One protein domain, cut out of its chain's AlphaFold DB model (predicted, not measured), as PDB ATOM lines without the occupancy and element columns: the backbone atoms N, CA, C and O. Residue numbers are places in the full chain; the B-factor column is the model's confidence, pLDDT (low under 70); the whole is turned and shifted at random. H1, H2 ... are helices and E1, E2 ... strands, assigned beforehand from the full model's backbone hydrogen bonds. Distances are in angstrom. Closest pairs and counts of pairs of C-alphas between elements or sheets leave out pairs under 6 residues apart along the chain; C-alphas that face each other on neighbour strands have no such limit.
ATOM      1  N   THR A  23      18.537  -1.850  96.964       63.75
ATOM      2  CA  THR A  23      19.137  -1.966  95.627       63.75
ATOM      3  C   THR A  23      18.184  -2.559  94.588       63.75
ATOM      4  O   THR A  23      18.454  -2.435  93.391       63.75
ATOM      5  N   ARG A  24      17.073  -3.171  95.025       71.50
ATOM      6  CA  ARG A  24      16.041  -3.780  94.173       71.50
ATOM      7  C   ARG A  24      14.867  -2.854  93.900       71.50
ATOM      8  O   ARG A  24      14.045  -3.150  93.035       71.50
ATOM      9  N   THR A  25      14.764  -1.729  94.608       78.81
ATOM     10  CA  THR A  25      13.775  -0.712  94.253       78.81
ATOM     11  C   THR A  25      14.141  -0.121  92.892       78.81
ATOM     12  O   THR A  25      15.179   0.523  92.719       78.81
ATOM     13  N   ARG A  26      13.243  -0.304  91.924       85.56
ATOM     14  CA  ARG A  26      13.336   0.250  90.574       85.56
ATOM     15  C   ARG A  26      12.169   1.183  90.296       85.56
ATOM     16  O   ARG A  26      11.075   1.034  90.845       85.56
ATOM     17  N   TRP A  27      12.416   2.147  89.417       89.75
ATOM     18  CA  TRP A  27      11.398   3.055  88.904       89.75
ATOM     19  C   TRP A  27      11.152   2.768  87.433       89.75
ATOM     20  O   TRP A  27      12.095   2.762  86.646       89.75
ATOM     21  N   PHE A  28       9.884   2.591  87.072       92.06
ATOM     22  CA  PHE A  28       9.438   2.423  85.695       92.06
ATOM     23  C   PHE A  28       8.492   3.553  85.316       92.06
ATOM     24  O   PHE A  28       7.554   3.866  86.054       92.06
ATOM     25  N   ILE A  29       8.754   4.174  84.172       92.62
ATOM     26  CA  ILE A  29       8.016   5.330  83.673       92.62
ATOM     27  C   ILE A  29       7.206   4.904  82.452       92.62
ATOM     28  O   ILE A  29       7.763   4.461  81.447       92.62
ATOM     29  N   GLY A  30       5.883   5.012  82.564       89.81
ATOM     30  CA  GLY A  30       4.948   4.888  81.452       89.81
ATOM     31  C   GLY A  30       4.561   6.258  80.896       89.81
ATOM     32  O   GLY A  30       5.038   7.294  81.356       89.81
ATOM     33  N   GLN A  31       3.646   6.283  79.927       87.50
ATOM     34  CA  GLN A  31       3.236   7.532  79.265       87.50
ATOM     35  C   GLN A  31       2.635   8.569  80.230       87.50
ATOM     36  O   GLN A  31       2.813   9.768  80.041       87.50
ATOM     37  N   ASN A  32       1.909   8.116  81.253       87.75
ATOM     38  CA  ASN A  32       1.157   8.970  82.178       87.75
ATOM     39  C   ASN A  32       1.261   8.532  83.648       87.75
ATOM     40  O   ASN A  32       0.503   9.018  84.488       87.75
ATOM     41  N   PHE A  33       2.173   7.616  83.973       86.38
ATOM     42  CA  PHE A  33       2.362   7.125  85.335       86.38
ATOM     43  C   PHE A  33       3.826   6.778  85.607       86.38
ATOM     44  O   PHE A  33       4.610   6.531  84.692       86.38
ATOM     45  N   ALA A  34       4.170   6.726  86.890       90.44
ATOM     46  CA  ALA A  34       5.430   6.192  87.378       90.44
ATOM     47  C   ALA A  34       5.130   5.127  88.432       90.44
ATOM     48  O   ALA A  34       4.315   5.351  89.328       90.44
ATOM     49  N   ALA A  35       5.790   3.980  88.328       88.06
ATOM     50  CA  ALA A  35       5.668   2.892  89.282       88.06
ATOM     51  C   ALA A  35       7.004   2.689  89.996       88.06
ATOM     52  O   ALA A  35       8.049   2.576  89.354       88.06
ATOM     53  N   ARG A  36       6.953   2.629  91.329       89.12
ATOM     54  CA  ARG A  36       8.063   2.157  92.153       89.12
ATOM     55  C   ARG A  36       7.789   0.708  92.500       89.12
ATOM     56  O   ARG A  36       6.804   0.437  93.185       89.12
ATOM     57  N   ILE A  37       8.648  -0.192  92.049       83.00
ATOM     58  CA  ILE A  37       8.515  -1.617  92.337       83.00
ATOM     59  C   ILE A  37       9.746  -2.130  93.065       83.00
ATOM     60  O   ILE A  37      10.844  -1.599  92.912       83.00
ATOM     61  N   PHE A  38       9.532  -3.168  93.861       83.50
ATOM     62  CA  PHE A  38      10.593  -3.988  94.412       83.50
ATOM     63  C   PHE A  38      10.819  -5.149  93.454       83.50
ATOM     64  O   PHE A  38      10.020  -6.083  93.447       83.50
ATOM     65  N   ALA A  39      11.817  -5.034  92.584       76.56
ATOM     66  CA  ALA A  39      11.855  -5.842  91.378       76.56
ATOM     67  C   ALA A  39      12.758  -7.073  91.513       76.56
ATOM     68  O   ALA A  39      13.880  -7.004  92.020       76.56
ATOM     69  N   THR A  40      12.255  -8.202  91.029       84.12
ATOM     70  CA  THR A  40      13.060  -9.288  90.464       84.12
ATOM     71  C   THR A  40      13.203  -9.085  88.954       84.12
ATOM     72  O   THR A  40      12.418  -8.352  88.355       84.12
ATOM     73  N   ASP A  41      14.119  -9.794  88.295       83.62
ATOM     74  CA  ASP A  41      14.297  -9.684  86.840       83.62
ATOM     75  C   ASP A  41      13.029 -10.027  86.037       83.62
ATOM     76  O   ASP A  41      12.881  -9.604  84.889       83.62
ATOM     77  N   SER A  42      12.129 -10.856  86.584       86.56
ATOM     78  CA  SER A  42      10.822 -11.119  85.965       86.56
ATOM     79  C   SER A  42       9.899  -9.911  86.073       86.56
ATOM     80  O   SER A  42       9.305  -9.532  85.069       86.56
ATOM     81  N   ASP A  43       9.853  -9.253  87.234       89.25
ATOM     82  CA  ASP A  43       9.035  -8.049  87.422       89.25
ATOM     83  C   ASP A  43       9.524  -6.911  86.515       89.25
ATOM     84  O   ASP A  43       8.725  -6.188  85.923       89.25
ATOM     85  N   GLU A  44      10.845  -6.773  86.359       88.62
ATOM     86  CA  GLU A  44      11.436  -5.785  85.456       88.62
ATOM     87  C   GLU A  44      11.024  -6.041  83.997       88.62
ATOM     88  O   GLU A  44      10.582  -5.122  83.302       88.62
ATOM     89  N   ARG A  45      11.092  -7.296  83.537       89.50
ATOM     90  CA  ARG A  45      10.656  -7.683  82.183       89.50
ATOM     91  C   ARG A  45       9.166  -7.453  81.956       89.50
ATOM     92  O   ARG A  45       8.795  -6.950  80.893       89.50
ATOM     93  N   ASP A  46       8.331  -7.769  82.939       91.94
ATOM     94  CA  ASP A  46       6.889  -7.551  82.853       91.94
ATOM     95  C   ASP A  46       6.575  -6.059  82.719       91.94
ATOM     96  O   ASP A  46       5.830  -5.663  81.820       91.94
ATOM     97  N   MET A  47       7.220  -5.203  83.513       90.88
ATOM     98  CA  MET A  47       7.062  -3.752  83.398       90.88
ATOM     99  C   MET A  47       7.487  -3.222  82.024       90.88
ATOM    100  O   MET A  47       6.782  -2.391  81.437       90.88
ATOM    101  N   LEU A  48       8.599  -3.711  81.470       91.62
ATOM    102  CA  LEU A  48       9.034  -3.344  80.119       91.62
ATOM    103  C   LEU A  48       8.031  -3.794  79.048       91.62
ATOM    104  O   LEU A  48       7.761  -3.047  78.107       91.62
ATOM    105  N   SER A  49       7.426  -4.976  79.207       91.19
ATOM    106  CA  SER A  49       6.405  -5.494  78.283       91.19
ATOM    107  C   SER A  49       5.142  -4.621  78.232       91.19
ATOM    108  O   SER A  49       4.491  -4.533  77.192       91.19
ATOM    109  N   LEU A  50       4.844  -3.902  79.322       91.25
ATOM    110  CA  LEU A  50       3.753  -2.927  79.409       91.25
ATOM    111  C   LEU A  50       4.080  -1.589  78.717       91.25
ATOM    112  O   LEU A  50       3.291  -0.646  78.784       91.25
ATOM    113  N   GLY A  51       5.240  -1.485  78.058       90.88
ATOM    114  CA  GLY A  51       5.681  -0.285  77.349       90.88
ATOM    115  C   GLY A  51       6.251   0.798  78.264       90.88
ATOM    116  O   GLY A  51       6.300   1.963  77.871       90.88
ATOM    117  N   THR A  52       6.659   0.436  79.483       93.12
ATOM    118  CA  THR A  52       7.384   1.349  80.375       93.12
ATOM    119  C   THR A  52       8.888   1.300  80.112       93.12
ATOM    120  O   THR A  52       9.397   0.370  79.487       93.12
ATOM    121  N   LEU A  53       9.611   2.309  80.596       93.69
ATOM    122  CA  LEU A  53      11.072   2.339  80.595       93.69
ATOM    123  C   LEU A  53      11.598   2.462  82.024       93.69
ATOM    124  O   LEU A  53      11.064   3.235  82.823       93.69
ATOM    125  N   GLY A  54      12.660   1.724  82.332       91.50
ATOM    126  CA  GLY A  54      13.356   1.802  83.609       91.50
ATOM    127  C   GLY A  54      14.157   3.097  83.723       91.50
ATOM    128  O   GLY A  54      14.819   3.514  82.773       91.50
ATOM    129  N   LEU A  55      14.107   3.744  84.884       90.12
ATOM    130  CA  LEU A  55      14.901   4.932  85.187       90.12
ATOM    131  C   LEU A  55      16.273   4.527  85.730       90.12
ATOM    132  O   LEU A  55      16.369   3.944  86.809       90.12
ATOM    133  N   ASN A  56      17.335   4.906  85.021       86.75
ATOM    134  CA  ASN A  56      18.712   4.721  85.459       86.75
ATOM    135  C   ASN A  56      19.393   6.079  85.693       86.75
ATOM    136  O   ASN A  56      19.415   6.934  84.812       86.75
ATOM    137  N   CYS A  57      19.941   6.262  86.894       84.25
ATOM    138  CA  CYS A  57      20.629   7.480  87.334       84.25
ATOM    139  C   CYS A  57      22.090   7.217  87.736       84.25
ATOM    140  O   CYS A  57      22.700   8.045  88.416       84.25
ATOM    141  N   ALA A  58      22.637   6.045  87.400       82.00
ATOM    142  CA  ALA A  58      24.006   5.707  87.751       82.00
ATOM    143  C   ALA A  58      24.995   6.620  86.993       82.00
ATOM    144  O   ALA A  58      24.849   6.819  85.783       82.00
ATOM    145  N   PRO A  59      26.013   7.181  87.676       77.94
ATOM    146  CA  PRO A  59      27.015   8.018  87.025       77.94
ATOM    147  C   PRO A  59      27.708   7.257  85.892       77.94
ATOM    148  O   PRO A  59      28.085   6.101  86.066       77.94
ATOM    149  N   HIS A  60      27.900   7.911  84.744       80.44
ATOM    150  CA  HIS A  60      28.531   7.334  83.544       80.44
ATOM    151  C   HIS A  60      27.804   6.136  82.919       80.44
ATOM    152  O   HIS A  60      28.348   5.508  82.011       80.44
ATOM    153  N   TYR A  61      26.583   5.823  83.357       81.94
ATOM    154  CA  TYR A  61      25.797   4.781  82.720       81.94
ATOM    155  C   TYR A  61      25.453   5.169  81.280       81.94
ATOM    156  O   TYR A  61      24.935   6.254  81.010       81.94
ATOM    157  N   ALA A  62      25.721   4.247  80.362       83.62
ATOM    158  CA  ALA A  62      25.294   4.322  78.978       83.62
ATOM    159  C   ALA A  62      24.598   3.007  78.635       83.62
ATOM    160  O   ALA A  62      25.176   1.932  78.806       83.62
ATOM    161  N   ALA A  63      23.356   3.089  78.161       85.75
ATOM    162  CA  ALA A  63      22.654   1.899  77.708       85.75
ATOM    163  C   ALA A  63      23.348   1.319  76.456       85.75
ATOM    164  O   ALA A  63      23.860   2.088  75.633       85.75
ATOM    165  N   PRO A  64      23.347  -0.013  76.265       88.31
ATOM    166  CA  PRO A  64      23.888  -0.635  75.060       88.31
ATOM    167  C   PRO A  64      23.235  -0.100  73.770       88.31
ATOM    168  O   PRO A  64      22.048   0.235  73.807       88.31
ATOM    169  N   PRO A  65      23.942  -0.076  72.620       85.88
ATOM    170  CA  PRO A  65      23.479   0.572  71.383       85.88
ATOM    171  C   PRO A  65      22.111   0.114  70.855       85.88
ATOM    172  O   PRO A  65      21.413   0.877  70.198       85.88
ATOM    173  N   GLN A  66      21.729  -1.132  71.128       90.12
ATOM    174  CA  GLN A  66      20.461  -1.737  70.720       90.12
ATOM    175  C   GLN A  66      19.280  -1.410  71.653       90.12
ATOM    176  O   GLN A  66      18.156  -1.845  71.404       90.12
ATOM    177  N   SER A  67      19.531  -0.685  72.741       91.12
ATOM    178  CA  SER A  67      18.521  -0.357  73.748       91.12
ATOM    179  C   SER A  67      17.721   0.867  73.325       91.12
ATOM    180  O   SER A  67      18.248   1.819  72.752       91.12
ATOM    181  N   THR A  68      16.436   0.877  73.656       92.38
ATOM    182  CA  THR A  68      15.619   2.086  73.566       92.38
ATOM    183  C   THR A  68      15.943   2.977  74.750       92.38
ATOM    184  O   THR A  68      15.800   2.541  75.890       92.38
ATOM    185  N   THR A  69      16.339   4.223  74.484       92.19
ATOM    186  CA  THR A  69      16.589   5.229  75.517       92.19
ATOM    187  C   THR A  69      15.774   6.494  75.295       92.19
ATOM    188  O   THR A  69      15.453   6.859  74.162       92.19
ATOM    189  N   GLN A  70      15.422   7.168  76.388       91.44
ATOM    190  CA  GLN A  70      14.787   8.483  76.376       91.44
ATOM    191  C   GLN A  70      15.378   9.366  77.486       91.44
ATOM    192  O   GLN A  70      15.792   8.846  78.527       91.44
ATOM    193  N   PRO A  71      15.419  10.697  77.310       88.56
ATOM    194  CA  PRO A  71      15.800  11.606  78.386       88.56
ATOM    195  C   PRO A  71      14.836  11.493  79.573       88.56
ATOM    196  O   PRO A  71      13.619  11.487  79.384       88.56
ATOM    197  N   ALA A  72      15.363  11.441  80.796       86.88
ATOM    198  CA  ALA A  72      14.543  11.594  81.992       86.88
ATOM    199  C   ALA A  72      14.358  13.082  82.343       86.88
ATOM    200  O   ALA A  72      15.136  13.939  81.931       86.88
ATOM    201  N   ILE A  73      13.340  13.387  83.155       83.00
ATOM    202  CA  ILE A  73      13.109  14.748  83.677       83.00
ATOM    203  C   ILE A  73      14.226  15.169  84.648       83.00
ATOM    204  O   ILE A  73      14.523  16.354  84.783       83.00
ATOM    205  N   VAL A  74      14.832  14.201  85.342       79.19
ATOM    206  CA  VAL A  74      15.938  14.440  86.274       79.19
ATOM    207  C   VAL A  74      17.249  14.472  85.498       79.19
ATOM    208  O   VAL A  74      17.565  13.536  84.763       79.19
ATOM    209  N   GLU A  75      18.018  15.543  85.685       81.94
ATOM    210  CA  GLU A  75      19.304  15.729  85.021       81.94
ATOM    211  C   GLU A  75      20.286  14.601  85.378       81.94
ATOM    212  O   GLU A  75      20.453  14.234  86.544       81.94
ATOM    213  N   GLY A  76      20.933  14.043  84.353       82.62
ATOM    214  CA  GLY A  76      21.881  12.936  84.499       82.62
ATOM    215  C   GLY A  76      21.243  11.550  84.622       82.62
ATOM    216  O   GLY A  76      21.977  10.571  84.731       82.62
ATOM    217  N   CYS A  77      19.913  11.441  84.572       87.94
ATOM    218  CA  CYS A  77      19.219  10.162  84.472       87.94
ATOM    219  C   CYS A  77      18.729   9.904  83.041       87.94
ATOM    220  O   CYS A  77      18.391  10.830  82.299       87.94
ATOM    221  N   ILE A  78      18.624   8.631  82.673       90.88
ATOM    222  CA  ILE A  78      18.032   8.190  81.411       90.88
ATOM    223  C   ILE A  78      16.942   7.157  81.661       90.88
ATOM    224  O   ILE A  78      16.996   6.386  82.619       90.88
ATOM    225  N   LEU A  79      15.946   7.145  80.786       92.19
ATOM    226  CA  LEU A  79      14.981   6.063  80.684       92.19
ATOM    227  C   LEU A  79      15.505   5.048  79.681       92.19
ATOM    228  O   LEU A  79      15.971   5.438  78.612       92.19
ATOM    229  N   THR A  80      15.449   3.765  80.011       92.62
ATOM    230  CA  THR A  80      15.973   2.691  79.166       92.62
ATOM    231  C   THR A  80      15.122   1.431  79.274       92.62
ATOM    232  O   THR A  80      14.543   1.151  80.321       92.62
ATOM    233  N   ASN A  81      15.034   0.660  78.191       91.19
ATOM    234  CA  ASN A  81      14.477  -0.696  78.236       91.19
ATOM    235  C   ASN A  81      15.535  -1.762  78.556       91.19
ATOM    236  O   ASN A  81      15.225  -2.949  78.588       91.19
TER     237      ASN A  81
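AT A GLANCE: This is residues 23 to 81 of the 85 residues of an uncharacterized protein of Streptomyces sp. Mg1 (UniProt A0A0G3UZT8). One five-stranded sheet twists by 121 degrees from edge to edge, and one helix, H1, covers part of one face, over E1. The 59 printed residues hold E1, E2, H1, E3, E4, E5; the antiparallel sheet runs E2, E1, E3, E5, E4. The class is mixed, with under half of the residues in named elements; the whole is compact, radius of gyration of the C-alphas 10.8 A, spans 25 by 25 by 22 A.

IN THESE COORDINATES: Find C-alpha 25 at (13.775, -0.712, 94.253); E1 runs to residue 29, 13.5 A. E2 is residues 34 to 38, H1 41 to 49, E3 53 to 56, E4 69 to 71, and E5 78 to 80, ending at (15.973, 2.691, 79.166).

HOW THE PARTS SIT: Look within hydrogen-bond range: N 28 and O 35 in hairpin E1 and E2, 2.9 A; N 29 and O 53 across E1 and E3, 2.8 A; N 54 and O 80 across E3 and E5, 2.8 A; N 79 and O 70 in hairpin E4 and E5, 2.8 A. H1, its O i to N i+4 pairs each within range, is on the sheet, height 8.6 A; its closest C-alphas to E1 are Met 47 and Phe 28, 7.0 A. E2, H1, E3 form a split strand-helix-strand unit, two strands of one sheet with a helix between them along the chain and E1 between them in the sheet; its crossover is right-handed.

THE WHOLE: The printed part has no cut; the farthest C-alphas, Ser 42 and Glu 75, are 28.2 A apart. Link E3 to E4 is long; residue 23 alone is under 70 in pLDDT.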